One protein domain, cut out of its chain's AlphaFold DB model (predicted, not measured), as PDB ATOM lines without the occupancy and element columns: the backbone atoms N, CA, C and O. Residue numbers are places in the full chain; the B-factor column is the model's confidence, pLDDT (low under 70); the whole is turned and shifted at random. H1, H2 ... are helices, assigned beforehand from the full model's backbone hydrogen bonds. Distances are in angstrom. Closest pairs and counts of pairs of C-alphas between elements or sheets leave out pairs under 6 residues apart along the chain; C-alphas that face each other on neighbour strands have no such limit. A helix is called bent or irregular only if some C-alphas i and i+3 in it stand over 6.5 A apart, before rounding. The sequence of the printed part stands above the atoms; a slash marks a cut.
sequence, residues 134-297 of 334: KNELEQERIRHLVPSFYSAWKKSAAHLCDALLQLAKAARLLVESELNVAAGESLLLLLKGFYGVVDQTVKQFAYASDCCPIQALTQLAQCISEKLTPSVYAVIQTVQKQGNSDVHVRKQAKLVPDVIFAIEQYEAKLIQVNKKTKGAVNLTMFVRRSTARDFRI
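This is residues 134 to 297 of the 334 residues of the protein "FANCI_S4 domain-containing protein" of Blastocystis hominis (UniProt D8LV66). Look for a rod-shaped bundle in which four long helices, H2, H3, H4 and H5, go back and forth along the rod; H2, H3, both arms of the bent H4 and the longer arm H5b make the bundle. At one end H1 turns off about perpendicular to H2, and residues 135 to 141 stick out there, while short H6 packs on H4a and H5b. You will find 164 residues with six named helices, H1 to H6 in chain order, and no named strand: the class is all helix. The whole is only just compact, close to loose, with a radius of gyration of the C-alphas of 18.1 A, and it spans 62 by 30 by 22 A.

Begin with H1, residues 136 to 145, which is close to but not clearly touching H2, residues 147 to 175; the closest C-alphas, of Arg 143 and Tyr 150, are 6.9 A apart. H3, residues 181 to 211, makes a helical hairpin with H2, at a shallow tilt of 23 degrees, opposite ways; C-alphas 154 and 211 come closest, 6.5 A. H3 is irregular, with C-alphas 207 and 210 9.2 A apart, and has a kink of 44 degrees near residue 205. By its hydrogen bonds H4, residues 214 to 241, was assigned as one helix, but it is bent: C-alphas 226 and 229 are 6.7 A apart, and its arms are H4a, residues 214 to 226, and H4b, residues 229 to 241. With residues 158 to 169 alone H2 touches H4a, the same way at a shallow tilt of 17 degrees; the closest C-alphas, of Leu 165 and Leu 220, are 5.3 A apart. H5, residues 247 to 276, also assigned as one helix by its hydrogen bonds, is bent, with C-alphas 254 and 257 6.7 A apart; its arms are H5a, residues 247 to 254, and H5b, residues 257 to 276. H5b touches H3 the same way at a shallow tilt of 17 degrees, with the closest C-alphas, 206 and 273, 4.5 A apart. H4a and H5b are near each other, while H2 and H5b are apart. H6, residues 283 to 286, touches H4a, where the C-alphas of Ser 225 and Phe 286 come closest, 5.5 A. Every O i to N i+4 pair is within hydrogen-bond range in H1, H2, H4a, H4b, H5a and H5b, and 25 of 27 are in H3; H6 is too short for such a pair.

Find C-alpha 136 at (285.251, 248.269, 264.712), where H1 begins. H2 starts at C-alpha 147, (299.404, 253.002, 269.845), and measures 41.4 A; H3 measures 42.9 A and H5b 28.9 A. H6 ends at C-alpha 286, (299.850, 235.848, 242.652).

The two C-alphas farthest apart, of Leu 145 and Ser 245, are 62.4 A apart. The printed part has no cut and no long link. Look for pLDDT under 70 at residue 243 and residues 289 to 297.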
ATOM      1  N   LYS A 134     285.609 242.461 267.969       82.56
ATOM      2  CA  LYS A 134     284.618 242.347 266.882       82.56
ATOM      3  C   LYS A 134     284.026 243.694 266.458       82.56
ATOM      4  O   LYS A 134     283.650 243.840 265.301       82.56
ATOM      5  N   ASN A 135     283.894 244.635 267.390       87.88
ATOM      6  CA  ASN A 135     283.337 245.954 267.129       87.88
ATOM      7  C   ASN A 135     284.438 246.883 266.591       87.88
ATOM      8  O   ASN A 135     285.429 247.127 267.277       87.88
ATOM      9  N   GLU A 136     284.262 247.401 265.372       83.62
ATOM     10  CA  GLU A 136     285.251 248.269 264.712       83.62
ATOM     11  C   GLU A 136     285.489 249.581 265.475       83.62
ATOM     12  O   GLU A 136     286.630 250.027 265.583       83.62
ATOM     13  N   LEU A 137     284.444 250.170 266.065       86.12
ATOM     14  CA  LEU A 137     284.556 251.408 266.837       86.12
ATOM     15  C   LEU A 137     285.362 251.187 268.125       86.12
ATOM     16  O   LEU A 137     286.218 251.998 268.477       86.12
ATOM     17  N   GLU A 138     285.113 250.082 268.829       87.75
ATOM     18  CA  GLU A 138     285.894 249.716 270.017       87.75
ATOM     19  C   GLU A 138     287.342 249.389 269.657       87.75
ATOM     20  O   GLU A 138     288.261 249.810 270.359       87.75
ATOM     21  N   GLN A 139     287.557 248.690 268.541       87.62
ATOM     22  CA  GLN A 139     288.893 248.390 268.044       87.62
ATOM     23  C   GLN A 139     289.689 249.671 267.775       87.62
ATOM     24  O   GLN A 139     290.856 249.755 268.161       87.62
ATOM     25  N   GLU A 140     289.066 250.671 267.153       86.00
ATOM     26  CA  GLU A 140     289.717 251.949 266.867       86.00
ATOM     27  C   GLU A 140     290.031 252.726 268.149       86.00
ATOM     28  O   GLU A 140     291.144 253.223 268.329       86.00
ATOM     29  N   ARG A 141     289.111 252.731 269.122       88.88
ATOM     30  CA  ARG A 141     289.374 253.315 270.447       88.88
ATOM     31  C   ARG A 141     290.581 252.671 271.127       88.88
ATOM     32  O   ARG A 141     291.424 253.381 271.667       88.88
ATOM     33  N   ILE A 142     290.696 251.344 271.088       88.75
ATOM     34  CA  ILE A 142     291.823 250.625 271.702       88.75
ATOM     35  C   ILE A 142     293.134 250.930 270.970       88.75
ATOM     36  O   ILE A 142     294.153 251.149 271.625       88.75
ATOM     37  N   ARG A 143     293.114 251.028 269.634       86.38
ATOM     38  CA  ARG A 143     294.282 251.456 268.843       86.38
ATOM     39  C   ARG A 143     294.818 252.813 269.294       86.38
ATOM     40  O   ARG A 143     296.032 252.959 269.427       86.38
ATOM     41  N   HIS A 144     293.934 253.763 269.594       88.38
ATOM     42  CA  HIS A 144     294.322 255.073 270.119       88.38
ATOM     43  C   HIS A 144     294.815 255.047 271.570       88.38
ATOM     44  O   HIS A 144     295.655 255.868 271.929       88.38
ATOM     45  N   LEU A 145     294.323 254.122 272.399       91.62
ATOM     46  CA  LEU A 145     294.744 253.999 273.800       91.62
ATOM     47  C   LEU A 145     296.123 253.343 273.954       91.62
ATOM     48  O   LEU A 145     296.864 253.695 274.868       91.62
ATOM     49  N   VAL A 146     296.482 252.405 273.069       90.94
ATOM     50  CA  VAL A 146     297.776 251.694 273.106       90.94
ATOM     51  C   VAL A 146     298.506 251.706 271.749       90.94
ATOM     52  O   VAL A 146     298.840 250.653 271.200       90.94
ATOM     53  N   PRO A 147     298.821 252.889 271.186       89.62
ATOM     54  CA  PRO A 147     299.404 253.002 269.845       89.62
ATOM     55  C   PRO A 147     300.807 252.383 269.748       89.62
ATOM     56  O   PRO A 147     301.190 251.848 268.703       89.62
ATOM     57  N   SER A 148     301.570 252.399 270.845       90.62
ATOM     58  CA  SER A 148     302.904 251.797 270.930       90.62
ATOM     59  C   SER A 148     302.876 250.279 270.730       90.62
ATOM     60  O   SER A 148     303.736 249.748 270.029       90.62
ATOM     61  N   PHE A 149     301.862 249.591 271.268       90.62
ATOM     62  CA  PHE A 149     301.679 248.149 271.087       90.62
ATOM     63  C   PHE A 149     301.482 247.800 269.609       90.62
ATOM     64  O   PHE A 149     302.191 246.950 269.074       90.62
ATOM     65  N   TYR A 150     300.567 248.489 268.922       89.00
ATOM     66  CA  TYR A 150     300.267 248.220 267.513       89.00
ATOM     67  C   TYR A 150     301.434 248.567 266.582       89.00
ATOM     68  O   TYR A 150     301.693 247.840 265.622       89.00
ATOM     69  N   SER A 151     302.171 249.638 266.886       89.25
ATOM     70  CA  SER A 151     303.409 249.999 266.187       89.25
ATOM     71  C   SER A 151     304.484 248.914 266.335       89.25
ATOM     72  O   SER A 151     305.014 248.418 265.334       89.25
ATOM     73  N   ALA A 152     304.753 248.478 267.571       90.75
ATOM     74  CA  ALA A 152     305.719 247.420 267.854       90.75
ATOM     75  C   ALA A 152     305.312 246.093 267.198       90.75
ATOM     76  O   ALA A 152     306.141 245.435 266.565       90.75
ATOM     77  N   TRP A 153     304.025 245.741 267.273       91.38
ATOM     78  CA  TRP A 153     303.478 244.556 266.623       91.38
ATOM     79  C   TRP A 153     303.665 244.611 265.104       91.38
ATOM     80  O   TRP A 153     304.182 243.660 264.524       91.38
ATOM     81  N   LYS A 154     303.334 245.737 264.453       90.19
ATOM     82  CA  LYS A 154     303.492 245.905 262.999       90.19
ATOM     83  C   LYS A 154     304.955 245.777 262.567       90.19
ATOM     84  O   LYS A 154     305.233 245.129 261.558       90.19
ATOM     85  N   LYS A 155     305.889 246.343 263.341       91.38
ATOM     86  CA  LYS A 155     307.334 246.205 263.099       91.38
ATOM     87  C   LYS A 155     307.787 244.748 263.236       91.38
ATOM     88  O   LYS A 155     308.465 244.237 262.352       91.38
ATOM     89  N   SER A 156     307.371 244.059 264.300       91.12
ATOM     90  CA  SER A 156     307.680 242.636 264.499       91.12
ATOM     91  C   SER A 156     307.092 241.754 263.392       91.12
ATOM     92  O   SER A 156     307.749 240.832 262.918       91.12
ATOM     93  N   ALA A 157     305.867 242.048 262.959       92.19
ATOM     94  CA  ALA A 157     305.184 241.348 261.880       92.19
ATOM     95  C   ALA A 157     305.901 241.523 260.529       92.19
ATOM     96  O   ALA A 157     306.006 240.563 259.769       92.19
ATOM     97  N   ALA A 158     306.431 242.718 260.246       93.50
ATOM     98  CA  ALA A 158     307.243 242.964 259.055       93.50
ATOM     99  C   ALA A 158     308.552 242.153 259.076       93.50
ATOM    100  O   ALA A 158     308.836 241.449 258.112       93.50
ATOM    101  N   HIS A 159     309.285 242.144 260.195       92.56
ATOM    102  CA  HIS A 159     310.501 241.326 260.314       92.56
ATOM    103  C   HIS A 159     310.226 239.825 260.165       92.56
ATOM    104  O   HIS A 159     311.032 239.097 259.588       92.56
ATOM    105  N   LEU A 160     309.078 239.351 260.659       93.06
ATOM    106  CA  LEU A 160     308.653 237.971 260.450       93.06
ATOM    107  C   LEU A 160     308.436 237.672 258.957       93.06
ATOM    108  O   LEU A 160     308.865 236.620 258.485       93.06
ATOM    109  N   CYS A 161     307.815 238.587 258.203       95.06
ATOM    110  CA  CYS A 161     307.709 238.457 256.748       95.06
ATOM    111  C   CYS A 161     309.080 238.394 256.076       95.06
ATOM    112  O   CYS A 161     309.277 237.545 255.212       95.06
ATOM    113  N   ASP A 162     310.022 239.243 256.487       94.56
ATOM    114  CA  ASP A 162     311.371 239.268 255.918       94.56
ATOM    115  C   ASP A 162     312.122 237.956 256.188       94.56
ATOM    116  O   ASP A 162     312.734 237.388 255.281       94.56
ATOM    117  N   ALA A 163     312.012 237.410 257.404       94.69
ATOM    118  CA  ALA A 163     312.583 236.109 257.750       94.69
ATOM    119  C   ALA A 163     311.970 234.976 256.908       94.69
ATOM    120  O   ALA A 163     312.693 234.171 256.316       94.69
ATOM    121  N   LEU A 164     310.636 234.941 256.788       96.69
ATOM    122  CA  LEU A 164     309.925 233.974 255.945       96.69
ATOM    123  C   LEU A 164     310.252 234.145 254.456       96.69
ATOM    124  O   LEU A 164     310.255 233.164 253.714       96.69
ATOM    125  N   LEU A 165     310.572 235.358 254.010       97.12
ATOM    126  CA  LEU A 165     310.983 235.629 252.637       97.12
ATOM    127  C   LEU A 165     312.368 235.039 252.345       97.12
ATOM    128  O   LEU A 165     312.564 234.452 251.280       97.12
ATOM    129  N   GLN A 166     313.324 235.154 253.271       95.50
ATOM    130  CA  GLN A 166     314.634 234.505 253.122       95.50
ATOM    131  C   GLN A 166     314.507 232.977 253.124       95.50
ATOM    132  O   GLN A 166     315.086 232.309 252.268       95.50
ATOM    133  N   LEU A 167     313.662 232.438 254.006       96.31
ATOM    134  CA  LEU A 167     313.305 231.020 254.033       96.31
ATOM    135  C   LEU A 167     312.707 230.546 252.703       96.31
ATOM    136  O   LEU A 167     313.141 229.530 252.167       96.31
ATOM    137  N   ALA A 168     311.761 231.302 252.138       96.88
ATOM    138  CA  ALA A 168     311.136 230.981 250.858       96.88
ATOM    139  C   ALA A 168     312.160 230.944 249.714       96.88
ATOM    140  O   ALA A 168     312.115 230.051 248.868       96.88
ATOM    141  N   LYS A 169     313.104 231.894 249.694       95.31
ATOM    142  CA  LYS A 169     314.186 231.942 248.699       95.31
ATOM    143  C   LYS A 169     315.116 230.735 248.820       95.31
ATOM    144  O   LYS A 169     315.421 230.126 247.798       95.31
ATOM    145  N   ALA A 170     315.523 230.383 250.039       94.81
ATOM    146  CA  ALA A 170     316.370 229.223 250.304       94.81
ATOM    147  C   ALA A 170     315.664 227.913 249.920       94.81
ATOM    148  O   ALA A 170     316.210 227.120 249.158       94.81
ATOM    149  N   ALA A 171     314.416 227.729 250.363       95.00
ATOM    150  CA  ALA A 171     313.605 226.565 250.018       95.00
ATOM    151  C   ALA A 171     313.424 226.434 248.501       95.00
ATOM    152  O   ALA A 171     313.566 225.342 247.970       95.00
ATOM    153  N   ARG A 172     313.185 227.539 247.783       94.00
ATOM    154  CA  ARG A 172     313.053 227.523 246.319       94.00
ATOM    155  C   ARG A 172     314.304 226.974 245.633       94.00
ATOM    156  O   ARG A 172     314.170 226.130 244.758       94.00
ATOM    157  N   LEU A 173     315.494 227.418 246.046       92.50
ATOM    158  CA  LEU A 173     316.756 226.922 245.485       92.50
ATOM    159  C   LEU A 173     316.907 225.410 245.699       92.50
ATOM    160  O   LEU A 173     317.285 224.698 244.775       92.50
ATOM    161  N   LEU A 174     316.537 224.910 246.883       92.25
ATOM    162  CA  LEU A 174     316.556 223.474 247.183       92.25
ATOM    163  C   LEU A 174     315.514 222.686 246.373       92.25
ATOM    164  O   LEU A 174     315.796 221.581 245.929       92.25
ATOM    165  N   VAL A 175     314.324 223.250 246.151       92.12
ATOM    166  CA  VAL A 175     313.260 222.633 245.335       92.12
ATOM    167  C   VAL A 175     313.636 222.551 243.859       92.12
ATOM    168  O   VAL A 175     313.268 221.594 243.188       92.12
ATOM    169  N   GLU A 176     314.360 223.544 243.349       89.94
ATOM    170  CA  GLU A 176     314.837 223.577 241.961       89.94
ATOM    171  C   GLU A 176     316.069 222.680 241.729       89.94
ATOM    172  O   GLU A 176     316.461 222.459 240.584       89.94
ATOM    173  N   SER A 177     316.658 222.135 242.798       86.69
ATOM    174  CA  SER A 177     317.824 221.249 242.740       86.69
ATOM    175  C   SER A 177     317.438 219.824 242.313       86.69
ATOM    176  O   SER A 177     316.417 219.283 242.744       86.69
ATOM    177  N   GLU A 178     318.293 219.152 241.534       82.12
ATOM    178  CA  GLU A 178     318.144 217.718 241.242       82.12
ATOM    179  C   GLU A 178     318.672 216.869 242.398       82.12
ATOM    180  O   GLU A 178     319.816 216.423 242.417       82.12
ATOM    181  N   LEU A 179     317.820 216.673 243.400       82.94
ATOM    182  CA  LEU A 179     318.162 215.935 244.609       82.94
ATOM    183  C   LEU A 179     317.728 214.471 244.525       82.94
ATOM    184  O   LEU A 179     316.759 214.112 243.852       82.94
ATOM    185  N   ASN A 180     318.432 213.614 245.263       86.50
ATOM    186  CA  ASN A 180     318.046 212.218 245.409       86.50
ATOM    187  C   ASN A 180     316.761 212.053 246.250       86.50
ATOM    188  O   ASN A 180     316.242 212.987 246.868       86.50
ATOM    189  N   VAL A 181     316.258 210.819 246.316       85.38
ATOM    190  CA  VAL A 181     315.007 210.504 247.020       85.38
ATOM    191  C   VAL A 181     315.093 210.775 248.537       85.38
ATOM    192  O   VAL A 181     314.136 211.254 249.140       85.38
ATOM    193  N   ALA A 182     316.230 210.539 249.190       86.06
ATOM    194  CA  ALA A 182     316.354 210.817 250.627       86.06
ATOM    195  C   ALA A 182     316.249 212.326 250.933       86.06
ATOM    196  O   ALA A 182     315.553 212.745 251.862       86.06
ATOM    197  N   ALA A 183     316.881 213.155 250.103       88.88
ATOM    198  CA  ALA A 183     316.805 214.606 250.197       88.88
ATOM    199  C   ALA A 183     315.402 215.141 249.869       88.88
ATOM    200  O   ALA A 183     314.928 216.061 250.536       88.88
ATOM    201  N   GLY A 184     314.691 214.508 248.930       89.94
ATOM    202  CA  GLY A 184     313.294 214.831 248.633       89.94
ATOM    203  C   GLY A 184     312.336 214.627 249.819       89.94
ATOM    204  O   GLY A 184     311.428 215.434 250.004       89.94
ATOM    205  N   GLU A 185     312.542 213.607 250.667       92.06
ATOM    206  CA  GLU A 185     311.740 213.420 251.896       92.06
ATOM    207  C   GLU A 185     311.928 214.594 252.866       92.06
ATOM    208  O   GLU A 185     310.948 215.195 253.312       92.06
ATOM    209  N   SER A 186     313.184 214.952 253.143       93.56
ATOM    210  CA  SER A 186     313.537 216.049 254.058       93.56
ATOM    211  C   SER A 186     313.022 217.398 253.545       93.56
ATOM    212  O   SER A 186     312.492 218.205 254.309       93.56
ATOM    213  N   LEU A 187     313.089 217.611 252.230       94.50
ATOM    214  CA  LEU A 187     312.567 218.805 251.578       94.50
ATOM    215  C   LEU A 187     311.038 218.912 251.690       94.50
ATOM    216  O   LEU A 187     310.522 219.987 251.986       94.50
ATOM    217  N   LEU A 188     310.289 217.820 251.497       95.50
ATOM    218  CA  LEU A 188     308.828 217.840 251.655       95.50
ATOM    219  C   LEU A 188     308.405 218.106 253.107       95.50
ATOM    220  O   LEU A 188     307.432 218.832 253.333       95.50
ATOM    221  N   LEU A 189     309.140 217.576 254.092       96.06
ATOM    222  CA  LEU A 189     308.927 217.894 255.511       96.06
ATOM    223  C   LEU A 189     309.169 219.379 255.799       96.06
ATOM    224  O   LEU A 189     308.325 220.027 256.427       96.06
ATOM    225  N   LEU A 190     310.267 219.931 255.273       97.00
ATOM    226  CA  LEU A 190     310.544 221.361 255.333       97.00
ATOM    227  C   LEU A 190     309.391 222.175 254.733       97.00
ATOM    228  O   LEU A 190     308.892 223.091 255.383       97.00
ATOM    229  N   LEU A 191     308.944 221.843 253.520       97.69
ATOM    230  CA  LEU A 191     307.874 222.572 252.837       97.69
ATOM    231  C   LEU A 191     306.568 222.533 253.635       97.69
ATOM    232  O   LEU A 191     305.951 223.578 253.836       97.69
ATOM    233  N   LYS A 192     306.181 221.364 254.158       97.06
ATOM    234  CA  LYS A 192     305.020 221.229 255.050       97.06
ATOM    235  C   LYS A 192     305.132 222.169 256.254       97.06
ATOM    236  O   LYS A 192     304.190 222.905 256.548       97.06
ATOM    237  N   GLY A 193     306.278 222.162 256.939       97.06
ATOM    238  CA  GLY A 193     306.530 223.035 258.086       97.06
ATOM    239  C   GLY A 193     306.480 224.517 257.713       97.06
ATOM    240  O   GLY A 193     305.810 225.302 258.382       97.06
ATOM    241  N   PHE A 194     307.136 224.892 256.615       97.94
ATOM    242  CA  PHE A 194     307.206 226.264 256.121       97.94
ATOM    243  C   PHE A 194     305.816 226.819 255.799       97.94
ATOM    244  O   PHE A 194     305.435 227.850 256.355       97.94
ATOM    245  N   TYR A 195     305.026 226.117 254.979       97.88
ATOM    246  CA  TYR A 195     303.660 226.547 254.661       97.88
ATOM    247  C   TYR A 195     302.773 226.600 255.911       97.88
ATOM    248  O   TYR A 195     301.938 227.493 256.013       97.88
ATOM    249  N   GLY A 196     302.994 225.724 256.899       96.62
ATOM    250  CA  GLY A 196     302.313 225.799 258.194       96.62
ATOM    251  C   GLY A 196     302.610 227.091 258.970       96.62
ATOM    252  O   GLY A 196     301.691 227.729 259.483       96.62
ATOM    253  N   VAL A 197     303.876 227.522 259.034       96.56
ATOM    254  CA  VAL A 197     304.258 228.788 259.695       96.56
ATOM    255  C   VAL A 197     303.744 230.000 258.914       96.56
ATOM    256  O   VAL A 197     303.253 230.965 259.510       96.56
ATOM    257  N   VAL A 198     303.800 229.949 257.582       96.31
ATOM    258  CA  VAL A 198     303.243 231.001 256.723       96.31
ATOM    259  C   VAL A 198     301.728 231.106 256.913       96.31
ATOM    260  O   VAL A 198     301.235 232.211 257.122       96.31
ATOM    261  N   ASP A 199     300.984 229.996 256.923       95.19
ATOM    262  CA  ASP A 199     299.537 229.991 257.192       95.19
ATOM    263  C   ASP A 199     299.214 230.666 258.533       95.19
ATOM    264  O   ASP A 199     298.387 231.580 258.589       95.19
ATOM    265  N   GLN A 200     299.921 230.292 259.605       93.88
ATOM    266  CA  GLN A 200     299.745 230.909 260.924       93.88
ATOM    267  C   GLN A 200     300.010 232.419 260.894       93.88
ATOM    268  O   GLN A 200     299.260 233.190 261.498       93.88
ATOM    269  N   THR A 201     301.041 232.845 260.162       93.88
ATOM    270  CA  THR A 201     301.411 234.255 259.991       93.88
ATOM    271  C   THR A 201     300.320 235.029 259.253       93.88
ATOM    272  O   THR A 201     299.795 236.021 259.762       93.88
ATOM    273  N   VAL A 202     299.900 234.542 258.082       93.69
ATOM    274  CA  VAL A 202     298.851 235.175 257.268       93.69
ATOM    275  C   VAL A 202     297.517 235.183 258.016       93.69
ATOM    276  O   VAL A 202     296.764 236.154 257.937       93.69
ATOM    277  N   LYS A 203     297.236 234.156 258.823       91.88
ATOM    278  CA  LYS A 203     296.074 234.130 259.715       91.88
ATOM    279  C   LYS A 203     296.113 235.267 260.743       91.88
ATOM    280  O   LYS A 203     295.076 235.895 260.948       91.88
ATOM    281  N   GLN A 204     297.263 235.571 261.355       90.38
ATOM    282  CA  GLN A 204     297.385 236.740 262.244       90.38
ATOM    283  C   GLN A 204     297.123 238.050 261.499       90.38
ATOM    284  O   GLN A 204     296.420 238.926 262.000       90.38
ATOM    285  N   PHE A 205     297.609 238.167 260.265       91.00
ATOM    286  CA  PHE A 205     297.401 239.365 259.450       91.00
ATOM    287  C   PHE A 205     295.948 239.536 259.021       91.00
ATOM    288  O   PHE A 205     295.435 240.654 258.987       91.00
ATOM    289  N   ALA A 206     295.237 238.428 258.807       88.94
ATOM    290  CA  ALA A 206     293.801 238.456 258.599       88.94
ATOM    291  C   ALA A 206     293.059 238.965 259.847       88.94
ATOM    292  O   ALA A 206     291.966 239.496 259.719       88.94
ATOM    293  N   TYR A 207     293.589 238.850 261.065       86.19
ATOM    294  CA  TYR A 207     292.983 239.523 262.225       86.19
ATOM    295  C   TYR A 207     293.355 241.004 262.306       86.19
ATOM    296  O   TYR A 207     292.552 241.801 262.779       86.19
ATOM    297  N   ALA A 208     294.528 241.383 261.798       85.31
ATOM    298  CA  ALA A 208     295.044 242.739 261.908       85.31
ATOM    299  C   ALA A 208     294.354 243.779 261.012       85.31
ATOM    300  O   ALA A 208     294.401 244.962 261.350       85.31
ATOM    301  N   SER A 209     293.704 243.353 259.917       82.12
ATOM    302  CA  SER A 209     293.028 244.241 258.952       82.12
ATOM    303  C   SER A 209     293.953 245.410 258.565       82.12
ATOM    304  O   SER A 209     295.025 245.152 258.020       82.12
ATOM    305  N   ASP A 210     293.625 246.660 258.898       80.00
ATOM    306  CA  ASP A 210     294.424 247.848 258.540       80.00
ATOM    307  C   ASP A 210     295.836 247.895 259.162       80.00
ATOM    308  O   ASP A 210     296.727 248.577 258.656       80.00
ATOM    309  N   CYS A 211     296.084 247.154 260.247       82.56
ATOM    310  CA  CYS A 211     297.413 247.075 260.865       82.56
ATOM    311  C   CYS A 211     298.343 246.071 260.160       82.56
ATOM    312  O   CYS A 211     299.509 245.951 260.538       82.56
ATOM    313  N   CYS A 212     297.848 245.347 259.152       87.62
ATOM    314  CA  CYS A 212     298.628 244.380 258.389       87.62
ATOM    315  C   CYS A 212     299.871 245.041 257.753       87.62
ATOM    316  O   CYS A 212     299.752 246.103 257.131       87.62
ATOM    317  N   PRO A 213     301.068 244.425 257.833       91.94
ATOM    318  CA  PRO A 213     302.250 244.882 257.103       91.94
ATOM    319  C   PRO A 213     302.121 244.531 255.609       91.94
ATOM    320  O   PRO A 213     302.815 243.660 255.091       91.94
ATOM    321  N   ILE A 214     301.188 245.189 254.911       91.88
ATOM    322  CA  ILE A 214     300.732 244.780 253.576       91.88
ATOM    323  C   ILE A 214     301.862 244.717 252.545       91.88
ATOM    324  O   ILE A 214     301.890 243.795 251.739       91.88
ATOM    325  N   GLN A 215     302.831 245.634 252.598       92.44
ATOM    326  CA  GLN A 215     303.962 245.652 251.669       92.44
ATOM    327  C   GLN A 215     304.880 244.435 251.857       92.44
ATOM    328  O   GLN A 215     305.194 243.752 250.883       92.44
ATOM    329  N   ALA A 216     305.255 244.122 253.101       94.75
ATOM    330  CA  ALA A 216     306.089 242.960 253.410       94.75
ATOM    331  C   ALA A 216     305.352 241.647 253.086       94.75
ATOM    332  O   ALA A 216     305.914 240.743 252.469       94.75
ATOM    333  N   LEU A 217     304.052 241.580 253.403       95.06
ATOM    334  CA  LEU A 217     303.205 240.451 253.024       95.06
ATOM    335  C   LEU A 217     303.101 240.291 251.503       95.06
ATOM    336  O   LEU A 217     303.106 239.167 251.017       95.06
ATOM    337  N   THR A 218     303.028 241.388 250.748       94.81
ATOM    338  CA  THR A 218     302.963 241.355 249.279       94.81
ATOM    339  C   THR A 218     304.232 240.739 248.697       94.81
ATOM    340  O   THR A 218     304.140 239.828 247.879       94.81
ATOM    341  N   GLN A 219     305.410 241.164 249.163       95.62
ATOM    342  CA  GLN A 219     306.689 240.599 248.716       95.62
ATOM    343  C   GLN A 219     306.811 239.110 249.059       95.62
ATOM    344  O   GLN A 219     307.249 238.310 248.227       95.62
ATOM    345  N   LEU A 220     306.386 238.726 250.266       96.94
ATOM    346  CA  LEU A 220     306.357 237.331 250.689       96.94
ATOM    347  C   LEU A 220     305.399 236.502 249.823       96.94
ATOM    348  O   LEU A 220     305.797 235.470 249.287       96.94
ATOM    349  N   ALA A 221     304.160 236.969 249.650       95.31
ATOM    350  CA  ALA A 221     303.131 236.284 248.875       95.31
ATOM    351  C   ALA A 221     303.537 236.131 247.408       95.31
ATOM    352  O   ALA A 221     303.340 235.065 246.831       95.31
ATOM    353  N   GLN A 222     304.162 237.154 246.823       94.69
ATOM    354  CA  GLN A 222     304.710 237.079 245.477       94.69
ATOM    355  C   GLN A 222     305.803 236.005 245.386       94.69
ATOM    356  O   GLN A 222     305.755 235.136 244.519       94.69
ATOM    357  N   CYS A 223     306.773 236.010 246.306       95.62
ATOM    358  CA  CYS A 223     307.852 235.022 246.304       95.62
ATOM    359  C   CYS A 223     307.332 233.588 246.485       95.62
ATOM    360  O   CYS A 223     307.783 232.678 245.788       95.62
ATOM    361  N   ILE A 224     306.387 233.375 247.403       96.25
ATOM    362  CA  ILE A 224     305.821 232.049 247.654       96.25
ATOM    363  C   ILE A 224     304.966 231.614 246.464       96.25
ATOM    364  O   ILE A 224     305.231 230.575 245.870       96.25
ATOM    365  N   SER A 225     303.962 232.404 246.089       93.56
ATOM    366  CA  SER A 225     302.933 231.971 245.144       93.56
ATOM    367  C   SER A 225     303.396 231.987 243.684       93.56
ATOM    368  O   SER A 225     303.011 231.094 242.934       93.56
ATOM    369  N   GLU A 226     304.242 232.941 243.271       91.25
ATOM    370  CA  GLU A 226     304.737 232.996 241.885       91.25
ATOM    371  C   GLU A 226     305.973 232.127 241.646       91.25
ATOM    372  O   GLU A 226     306.166 231.663 240.524       91.25
ATOM    373  N   LYS A 227     306.826 231.932 242.663       90.75
ATOM    374  CA  LYS A 227     308.134 231.279 242.480       90.75
ATOM    375  C   LYS A 227     308.225 229.927 243.176       90.75
ATOM    376  O   LYS A 227     308.565 228.946 242.530       90.75
ATOM    377  N   LEU A 228     307.916 229.848 244.471       94.62
ATOM    378  CA  LEU A 228     308.077 228.605 245.234       94.62
ATOM    379  C   LEU A 228     306.988 227.570 244.914       94.62
ATOM    380  O   LEU A 228     307.307 226.449 244.529       94.62
ATOM    381  N   THR A 229     305.709 227.936 245.044       94.56
ATOM    382  CA  THR A 229     304.568 227.021 244.883       94.56
ATOM    383  C   THR A 229     304.579 226.278 243.535       94.56
ATOM    384  O   THR A 229     304.366 225.063 243.535       94.56
ATOM    385  N   PRO A 230     304.872 226.921 242.381       91.31
ATOM    386  CA  PRO A 230     304.980 226.205 241.108       91.31
ATOM    387  C   PRO A 230     306.091 225.149 241.098       91.31
ATOM    388  O   PRO A 230     305.854 224.027 240.644       91.31
ATOM    389  N   SER A 231     307.269 225.470 241.644       90.88
ATOM    390  CA  SER A 231     308.393 224.531 241.752       90.88
ATOM    391  C   SER A 231     308.053 223.360 242.682       90.88
ATOM    392  O   SER A 231     308.355 222.210 242.369       90.88
ATOM    393  N   VAL A 232     307.324 223.614 243.775       93.62
ATOM    394  CA  VAL A 232     306.837 222.559 244.682       93.62
ATOM    395  C   VAL A 232     305.888 221.602 243.958       93.62
ATOM    396  O   VAL A 232     306.023 220.384 244.084       93.62
ATOM    397  N   TYR A 233     304.963 222.119 243.144       92.00
ATOM    398  CA  TYR A 233     304.080 221.266 242.345       92.00
ATOM    399  C   TYR A 233     304.833 220.437 241.297       92.00
ATOM    400  O   TYR A 233     304.425 219.305 241.026       92.00
ATOM    401  N   ALA A 234     305.925 220.955 240.727       88.81
ATOM    402  CA  ALA A 234     306.780 220.181 239.829       88.81
ATOM    403  C   ALA A 234     307.430 218.993 240.559       88.81
ATOM    404  O   ALA A 234     307.374 217.868 240.062       88.81
ATOM    405  N   VAL A 235     307.949 219.208 241.775       88.94
ATOM    406  CA  VAL A 235     308.491 218.126 242.615       88.94
ATOM    407  C   VAL A 235     307.414 217.100 242.961       88.94
ATOM    408  O   VAL A 235     307.636 215.908 242.766       88.94
ATOM    409  N   ILE A 236     306.222 217.533 243.389       90.12
ATOM    410  CA  ILE A 236     305.098 216.629 243.702       90.12
ATOM    411  C   ILE A 236     304.780 215.701 242.520       90.12
ATOM    412  O   ILE A 236     304.555 214.507 242.714       90.12
ATOM    413  N   GLN A 237     304.801 216.219 241.291       88.06
ATOM    414  CA  GLN A 237     304.560 215.408 240.094       88.06
ATOM    415  C   GLN A 237     305.659 214.377 239.860       88.06
ATOM    416  O   GLN A 237     305.363 213.250 239.467       88.06
ATOM    417  N   THR A 238     306.915 214.742 240.106       86.88
ATOM    418  CA  THR A 238     308.040 213.806 240.033       86.88
ATOM    419  C   THR A 238     307.874 212.679 241.050       86.88
ATOM    420  O   THR A 238     307.958 211.512 240.669       86.88
ATOM    421  N   VAL A 239     307.523 212.999 242.300       87.94
ATOM    422  CA  VAL A 239     307.249 211.998 243.349       87.94
ATOM    423  C   VAL A 239     306.114 211.058 242.939       87.94
ATOM    424  O   VAL A 239     306.234 209.842 243.059       87.94
ATOM    425  N   GLN A 240     305.021 211.600 242.398       85.38
ATOM    426  CA  GLN A 240     303.868 210.803 241.970       85.38
ATOM    427  C   GLN A 240     304.179 209.865 240.789       85.38
ATOM    428  O   GLN A 240     303.557 208.810 240.674       85.38
ATOM    429  N   LYS A 241     305.140 210.217 239.924       84.44
ATOM    430  CA  LYS A 241     305.563 209.388 238.781       84.44
ATOM    431  C   LYS A 241     306.504 208.242 239.163       84.44
ATOM    432  O   LYS A 241     306.542 207.247 238.447       84.44
ATOM    433  N   GLN A 242     307.255 208.360 240.259       81.12
ATOM    434  CA  GLN A 242     308.312 207.408 240.635       81.12
ATOM    435  C   GLN A 242     307.802 206.039 241.144       81.12
ATOM    436  O   GLN A 242     308.592 205.109 241.291       81.12
ATOM    437  N   GLY A 243     306.491 205.859 241.344       68.69
ATOM    438  CA  GLY A 243     305.910 204.577 241.772       68.69
ATOM    439  C   GLY A 243     306.232 204.214 243.232       68.69
ATOM    440  O   GLY A 243     306.622 205.064 244.015       68.69
ATOM    441  N   ASN A 244     306.035 202.950 243.633       72.62
ATOM    442  CA  ASN A 244     306.132 202.502 245.042       72.62
ATOM    443  C   ASN A 244     307.350 201.598 245.341       72.62
ATOM    444  O   ASN A 244     307.294 200.761 246.252       72.62
ATOM    445  N   SER A 245     308.436 201.727 244.577       74.38
ATOM    446  CA  SER A 245     309.600 200.829 244.649       74.38
ATOM    447  C   SER A 245     310.490 201.048 245.881       74.38
ATOM    448  O   SER A 245     310.985 200.073 246.437       74.38
ATOM    449  N   ASP A 246     310.645 202.288 246.346       80.94
ATOM    450  CA  ASP A 246     311.584 202.673 247.411       80.94
ATOM    451  C   ASP A 246     310.867 203.205 248.676       80.94
ATOM    452  O   ASP A 246     309.785 203.799 248.604       80.94
ATOM    453  N   VAL A 247     311.447 202.971 249.863       85.38
ATOM    454  CA  VAL A 247     310.860 203.376 251.159       85.38
ATOM    455  C   VAL A 247     310.746 204.896 251.279       85.38
ATOM    456  O   VAL A 247     309.715 205.386 251.747       85.38
ATOM    457  N   HIS A 248     311.759 205.644 250.843       84.00
ATOM    458  CA  HIS A 248     311.730 207.102 250.831       84.00
ATOM    459  C   HIS A 248     310.701 207.613 249.822       84.00
ATOM    460  O   HIS A 248     309.936 208.508 250.169       84.00
ATOM    461  N   VAL A 249     310.561 206.995 248.640       86.50
ATOM    462  CA  VAL A 249     309.493 207.369 247.686       86.50
ATOM    463  C   VAL A 249     308.105 207.180 248.311       86.50
ATOM    464  O   VAL A 249     307.259 208.070 248.236       86.50
ATOM    465  N   ARG A 250     307.866 206.067 249.020       87.25
ATOM    466  CA  ARG A 250     306.591 205.840 249.728       87.25
ATOM    467  C   ARG A 250     306.332 206.884 250.809       87.25
ATOM    468  O   ARG A 250     305.195 207.317 250.984       87.25
ATOM    469  N   LYS A 251     307.360 207.267 251.568       90.06
ATOM    470  CA  LYS A 251     307.240 208.314 252.589       90.06
ATOM    471  C   LYS A 251     306.974 209.679 251.964       90.06
ATOM    472  O   LYS A 251     306.071 210.369 252.424       90.06
ATOM    473  N   GLN A 252     307.676 210.032 250.890       91.12
ATOM    474  CA  GLN A 252     307.399 211.244 250.127       91.12
ATOM    475  C   GLN A 252     305.949 211.264 249.631       91.12
ATOM    476  O   GLN A 252     305.242 212.243 249.856       91.12
ATOM    477  N   ALA A 253     305.463 210.167 249.045       90.75
ATOM    478  CA  ALA A 253     304.086 210.064 248.566       90.75
ATOM    479  C   ALA A 253     303.052 210.268 249.692       90.75
ATOM    480  O   ALA A 253     302.009 210.874 249.461       90.75
ATOM    481  N   LYS A 254     303.356 209.825 250.922       92.94
ATOM    482  CA  LYS A 254     302.523 210.085 252.111       92.94
ATOM    483  C   LYS A 254     302.540 211.548 252.561       92.94
ATOM    484  O   LYS A 254     301.563 211.989 253.153       92.94
ATOM    485  N   LEU A 255     303.614 212.292 252.296       93.81
ATOM    486  CA  LEU A 255     303.731 213.715 252.639       93.81
ATOM    487  C   LEU A 255     303.044 214.632 251.622       93.81
ATOM    488  O   LEU A 255     302.666 215.748 251.971       93.81
ATOM    489  N   VAL A 256     302.861 214.180 250.377       93.69
ATOM    490  CA  VAL A 256     302.252 214.985 249.304       93.69
ATOM    491  C   VAL A 256     300.884 215.569 249.700       93.69
ATOM    492  O   VAL A 256     300.724 216.782 249.552       93.69
ATOM    493  N   PRO A 257     299.911 214.795 250.232       94.94
ATOM    494  CA  PRO A 257     298.627 215.352 250.664       94.94
ATOM    495  C   PRO A 257     298.768 216.440 251.734       94.94
ATOM    496  O   PRO A 257     298.087 217.458 251.658       94.94
ATOM    497  N   ASP A 258     299.688 216.266 252.688       96.50
ATOM    498  CA  ASP A 258     299.919 217.235 253.762       96.50
ATOM    499  C   ASP A 258     300.497 218.552 253.231       96.50
ATOM    500  O   ASP A 258     300.087 219.631 253.661       96.50
ATOM    501  N   VAL A 259     301.449 218.476 252.295       96.31
ATOM    502  CA  VAL A 259     302.034 219.662 251.650       96.31
ATOM    503  C   VAL A 259     300.972 220.395 250.835       96.31
ATOM    504  O   VAL A 259     300.852 221.613 250.941       96.31
ATOM    505  N   ILE A 260     300.165 219.658 250.067       94.50
ATOM    506  CA  ILE A 260     299.054 220.225 249.297       94.50
ATOM    507  C   ILE A 260     298.067 220.941 250.221       94.50
ATOM    508  O   ILE A 260     297.729 222.099 249.974       94.50
ATOM    509  N   PHE A 261     297.652 220.285 251.304       95.56
ATOM    510  CA  PHE A 261     296.745 220.871 252.282       95.56
ATOM    511  C   PHE A 261     297.328 222.154 252.893       95.56
ATOM    512  O   PHE A 261     296.639 223.167 252.981       95.56
ATOM    513  N   ALA A 262     298.613 222.158 253.261       96.62
ATOM    514  CA  ALA A 262     299.266 223.346 253.810       96.62
ATOM    515  C   ALA A 262     299.283 224.527 252.815       96.62
ATOM    516  O   ALA A 262     299.034 225.667 253.217       96.62
ATOM    517  N   ILE A 263     299.510 224.264 251.521       95.31
ATOM    518  CA  ILE A 263     299.432 225.277 250.455       95.31
ATOM    519  C   ILE A 263     298.007 225.839 250.345       95.31
ATOM    520  O   ILE A 263     297.824 227.056 250.330       95.31
ATOM    521  N   GLU A 264     296.991 224.974 250.311       93.44
ATOM    522  CA  GLU A 264     295.585 225.386 250.183       93.44
ATOM    523  C   GLU A 264     295.119 226.255 251.354       93.44
ATOM    524  O   GLU A 264     294.414 227.251 251.154       93.44
ATOM    525  N   GLN A 265     295.541 225.907 252.573       94.75
ATOM    526  CA  GLN A 265     295.240 226.677 253.778       94.75
ATOM    527  C   GLN A 265     295.850 228.079 253.695       94.75
ATOM    528  O   GLN A 265     295.127 229.070 253.847       94.75
ATOM    529  N   TYR A 266     297.131 228.169 253.335       94.94
ATOM    530  CA  TYR A 266     297.811 229.438 253.088       94.94
ATOM    531  C   TYR A 266     297.075 230.299 252.043       94.94
ATOM    532  O   TYR A 266     296.767 231.467 252.305       94.94
ATOM    533  N   GLU A 267     296.727 229.733 250.885       93.19
ATOM    534  CA  GLU A 267     296.023 230.456 249.819       93.19
ATOM    535  C   GLU A 267     294.631 230.927 250.264       93.19
ATOM    536  O   GLU A 267     294.210 232.051 249.968       93.19
ATOM    537  N   ALA A 268     293.910 230.097 251.024       92.56
ATOM    538  CA  ALA A 268     292.631 230.472 251.610       92.56
ATOM    539  C   ALA A 268     292.777 231.643 252.595       92.56
ATOM    540  O   ALA A 268     291.927 232.539 252.609       92.56
ATOM    541  N   LYS A 269     293.850 231.683 253.399       92.88
ATOM    542  CA  LYS A 269     294.129 232.803 254.311       92.88
ATOM    543  C   LYS A 269     294.530 234.078 253.588       92.88
ATOM    544  O   LYS A 269     294.067 235.143 253.996       92.88
ATOM    545  N   LEU A 270     295.279 234.000 252.490       92.50
ATOM    546  CA  LEU A 270     295.571 235.182 251.671       92.50
ATOM    547  C   LEU A 270     294.295 235.856 251.153       92.50
ATOM    548  O   LEU A 270     294.185 237.081 251.187       92.50
ATOM    549  N   ILE A 271     293.296 235.070 250.747       91.06
ATOM    550  CA  ILE A 271     291.986 235.606 250.345       91.06
ATOM    551  C   ILE A 271     291.296 236.312 251.517       91.06
ATOM    552  O   ILE A 271     290.683 237.363 251.327       91.06
ATOM    553  N   GLN A 272     291.390 235.760 252.733       90.81
ATOM    554  CA  GLN A 272     290.824 236.394 253.930       90.81
ATOM    555  C   GLN A 272     291.487 237.741 254.221       90.81
ATOM    556  O   GLN A 272     290.775 238.694 254.537       90.81
ATOM    557  N   VAL A 273     292.813 237.836 254.076       91.06
ATOM    558  CA  VAL A 273     293.528 239.113 254.198       91.06
ATOM    559  C   VAL A 273     293.032 240.095 253.144       91.06
ATOM    560  O   VAL A 273     292.579 241.168 253.519       91.06
ATOM    561  N   ASN A 274     293.016 239.706 251.864       90.06
ATOM    562  CA  ASN A 274     292.620 240.589 250.759       90.06
ATOM    563  C   ASN A 274     291.213 241.192 250.967       90.06
ATOM    564  O   ASN A 274     290.998 242.389 250.768       90.06
ATOM    565  N   LYS A 275     290.261 240.380 251.455       88.25
ATOM    566  CA  LYS A 275     288.912 240.842 251.824       88.25
ATOM    567  C   LYS A 275     288.935 241.859 252.968       88.25
ATOM    568  O   LYS A 275     288.234 242.865 252.911       88.25
ATOM    569  N   LYS A 276     289.724 241.605 254.012       85.75
ATOM    570  CA  LYS A 276     289.763 242.429 255.229       85.75
ATOM    571  C   LYS A 276     290.612 243.687 255.125       85.75
ATOM    572  O   LYS A 276     290.399 244.610 255.902       85.75
ATOM    573  N   THR A 277     291.545 243.739 254.185       85.31
ATOM    574  CA  THR A 277     292.286 244.955 253.829       85.31
ATOM    575  C   THR A 277     291.564 245.751 252.741       85.31
ATOM    576  O   THR A 277     292.180 246.605 252.110       85.31
ATOM    577  N   LYS A 278     290.285 245.439 252.466       82.25
ATOM    578  CA  LYS A 278     289.440 246.092 251.453       82.25
ATOM    579  C   LYS A 278     290.118 246.189 250.077       82.25
ATOM    580  O   LYS A 278     289.939 247.165 249.360       82.25
ATOM    581  N   GLY A 279     290.922 245.185 249.717       74.38
ATOM    582  CA  GLY A 279     291.633 245.161 248.440       74.38
ATOM    583  C   GLY A 279     292.791 246.154 248.307       74.38
ATOM    584  O   GLY A 279     293.189 246.426 247.179       74.38
ATOM    585  N   ALA A 280     293.359 246.667 249.411       77.56
ATOM    586  CA  ALA A 280     294.515 247.578 249.384       77.56
ATOM    587  C   ALA A 280     295.654 247.095 248.464       77.56
ATOM    588  O   ALA A 280     296.295 247.899 247.795       77.56
ATOM    589  N   VAL A 281     295.876 245.777 248.409       82.31
ATOM    590  CA  VAL A 281     296.693 245.109 247.390       82.31
ATOM    591  C   VAL A 281     296.014 243.797 247.021       82.31
ATOM    592  O   VAL A 281     295.650 243.023 247.906       82.31
ATOM    593  N   ASN A 282     295.888 243.509 245.725       85.75
ATOM    594  CA  ASN A 282     295.321 242.253 245.243       85.75
ATOM    595  C   ASN A 282     296.301 241.079 245.438       85.75
ATOM    596  O   ASN A 282     296.901 240.602 244.484       85.75
ATOM    597  N   LEU A 283     296.434 240.563 246.664       87.06
ATOM    598  CA  LEU A 283     297.324 239.426 246.970       87.06
ATOM    599  C   LEU A 283     296.955 238.147 246.201       87.06
ATOM    600  O   LEU A 283     297.796 237.281 245.970       87.06
ATOM    601  N   THR A 284     295.690 238.022 245.799       84.19
ATOM    602  CA  THR A 284     295.192 236.850 245.076       84.19
ATOM    603  C   THR A 284     295.666 236.785 243.630       84.19
ATOM    604  O   THR A 284     295.624 235.706 243.052       84.19
ATOM    605  N   MET A 285     296.178 237.884 243.062       86.69
ATOM    606  CA  MET A 285     296.732 237.885 241.701       86.69
ATOM    607  C   MET A 285     297.934 236.943 241.548       86.69
ATOM    608  O   MET A 285     298.159 236.399 240.471       86.69
ATOM    609  N   PHE A 286     298.682 236.726 242.635       86.12
ATOM    610  CA  PHE A 286     299.850 235.848 242.652       86.12
ATOM    611  C   PHE A 286     299.473 234.367 242.765       86.12
ATOM    612  O   PHE A 286     300.299 233.495 242.512       86.12
ATOM    613  N   VAL A 287     298.237 234.063 243.173       82.88
ATOM    614  CA  VAL A 287     297.780 232.702 243.453       82.88
ATOM    615  C   VAL A 287     297.110 232.108 242.216       82.88
ATOM    616  O   VAL A 287     296.076 232.586 241.755       82.88
ATOM    617  N   ARG A 288     297.652 230.998 241.704       71.62
ATOM    618  CA  ARG A 288     297.065 230.244 240.583       71.62
ATOM    619  C   ARG A 288     296.294 229.040 241.108       71.62
ATOM    620  O   ARG A 288     296.737 227.901 241.001       71.62
ATOM    621  N   ARG A 289     295.127 229.321 241.684       58.12
ATOM    622  CA  ARG A 289     294.391 228.412 242.571       58.12
ATOM    623  C   ARG A 289     293.940 227.067 241.975       58.12
ATOM    624  O   ARG A 289     293.548 226.197 242.743       58.12
ATOM    625  N   SER A 290     293.932 226.868 240.648       48.81
ATOM    626  CA  SER A 290     293.237 225.689 240.078       48.81
ATOM    627  C   SER A 290     293.675 225.196 238.691       48.81
ATOM    628  O   SER A 290     293.149 224.194 238.226       48.81
ATOM    629  N   THR A 291     294.637 225.810 237.996       50.34
ATOM    630  CA  THR A 291     295.004 225.351 236.633       50.34
ATOM    631  C   THR A 291     296.184 224.380 236.584       50.34
ATOM    632  O   THR A 291     296.373 223.698 235.580       50.34
ATOM    633  N   ALA A 292     296.971 224.262 237.658       50.22
ATOM    634  CA  ALA A 292     298.140 223.376 237.680       50.22
ATOM    635  C   ALA A 292     297.818 221.914 238.051       50.22
ATOM    636  O   ALA A 292     298.596 221.028 237.691       50.22
ATOM    637  N   ARG A 293     296.705 221.654 238.758       58.28
ATOM    638  CA  ARG A 293     296.375 220.330 239.324       58.28
ATOM    639  C   ARG A 293     295.193 219.618 238.666       58.28
ATOM    640  O   ARG A 293     295.287 218.418 238.438       58.28
ATOM    641  N   ASP A 294     294.113 220.332 238.350       58.31
ATOM    642  CA  ASP A 294     292.798 219.685 238.194       58.31
ATOM    643  C   ASP A 294     292.467 219.201 236.769       58.31
ATOM    644  O   ASP A 294     291.551 218.405 236.599       58.31
ATOM    645  N   PHE A 295     293.237 219.586 235.741       52.44
ATOM    646  CA  PHE A 295     292.988 219.159 234.349       52.44
ATOM    647  C   PHE A 295     294.250 218.740 233.583       52.44
ATOM    648  O   PHE A 295     294.370 218.969 232.379       52.44
ATOM    649  N   ARG A 296     295.229 218.120 234.251       57.56
ATOM    650  CA  ARG A 296     296.386 217.557 233.539       57.56
ATOM    651  C   ARG A 296     296.069 216.156 233.027       57.56
ATOM    652  O   ARG A 296     296.192 215.171 233.747       57.56
ATOM    653  N   ILE A 297     295.673 216.084 231.759       58.44
ATOM    654  CA  ILE A 297     295.593 214.827 231.014       58.44
ATOM    655  C   ILE A 297     297.018 214.286 230.868       58.44
ATOM    656  O   ILE A 297     297.849 214.880 230.180       58.44
TER     657      ILE A 297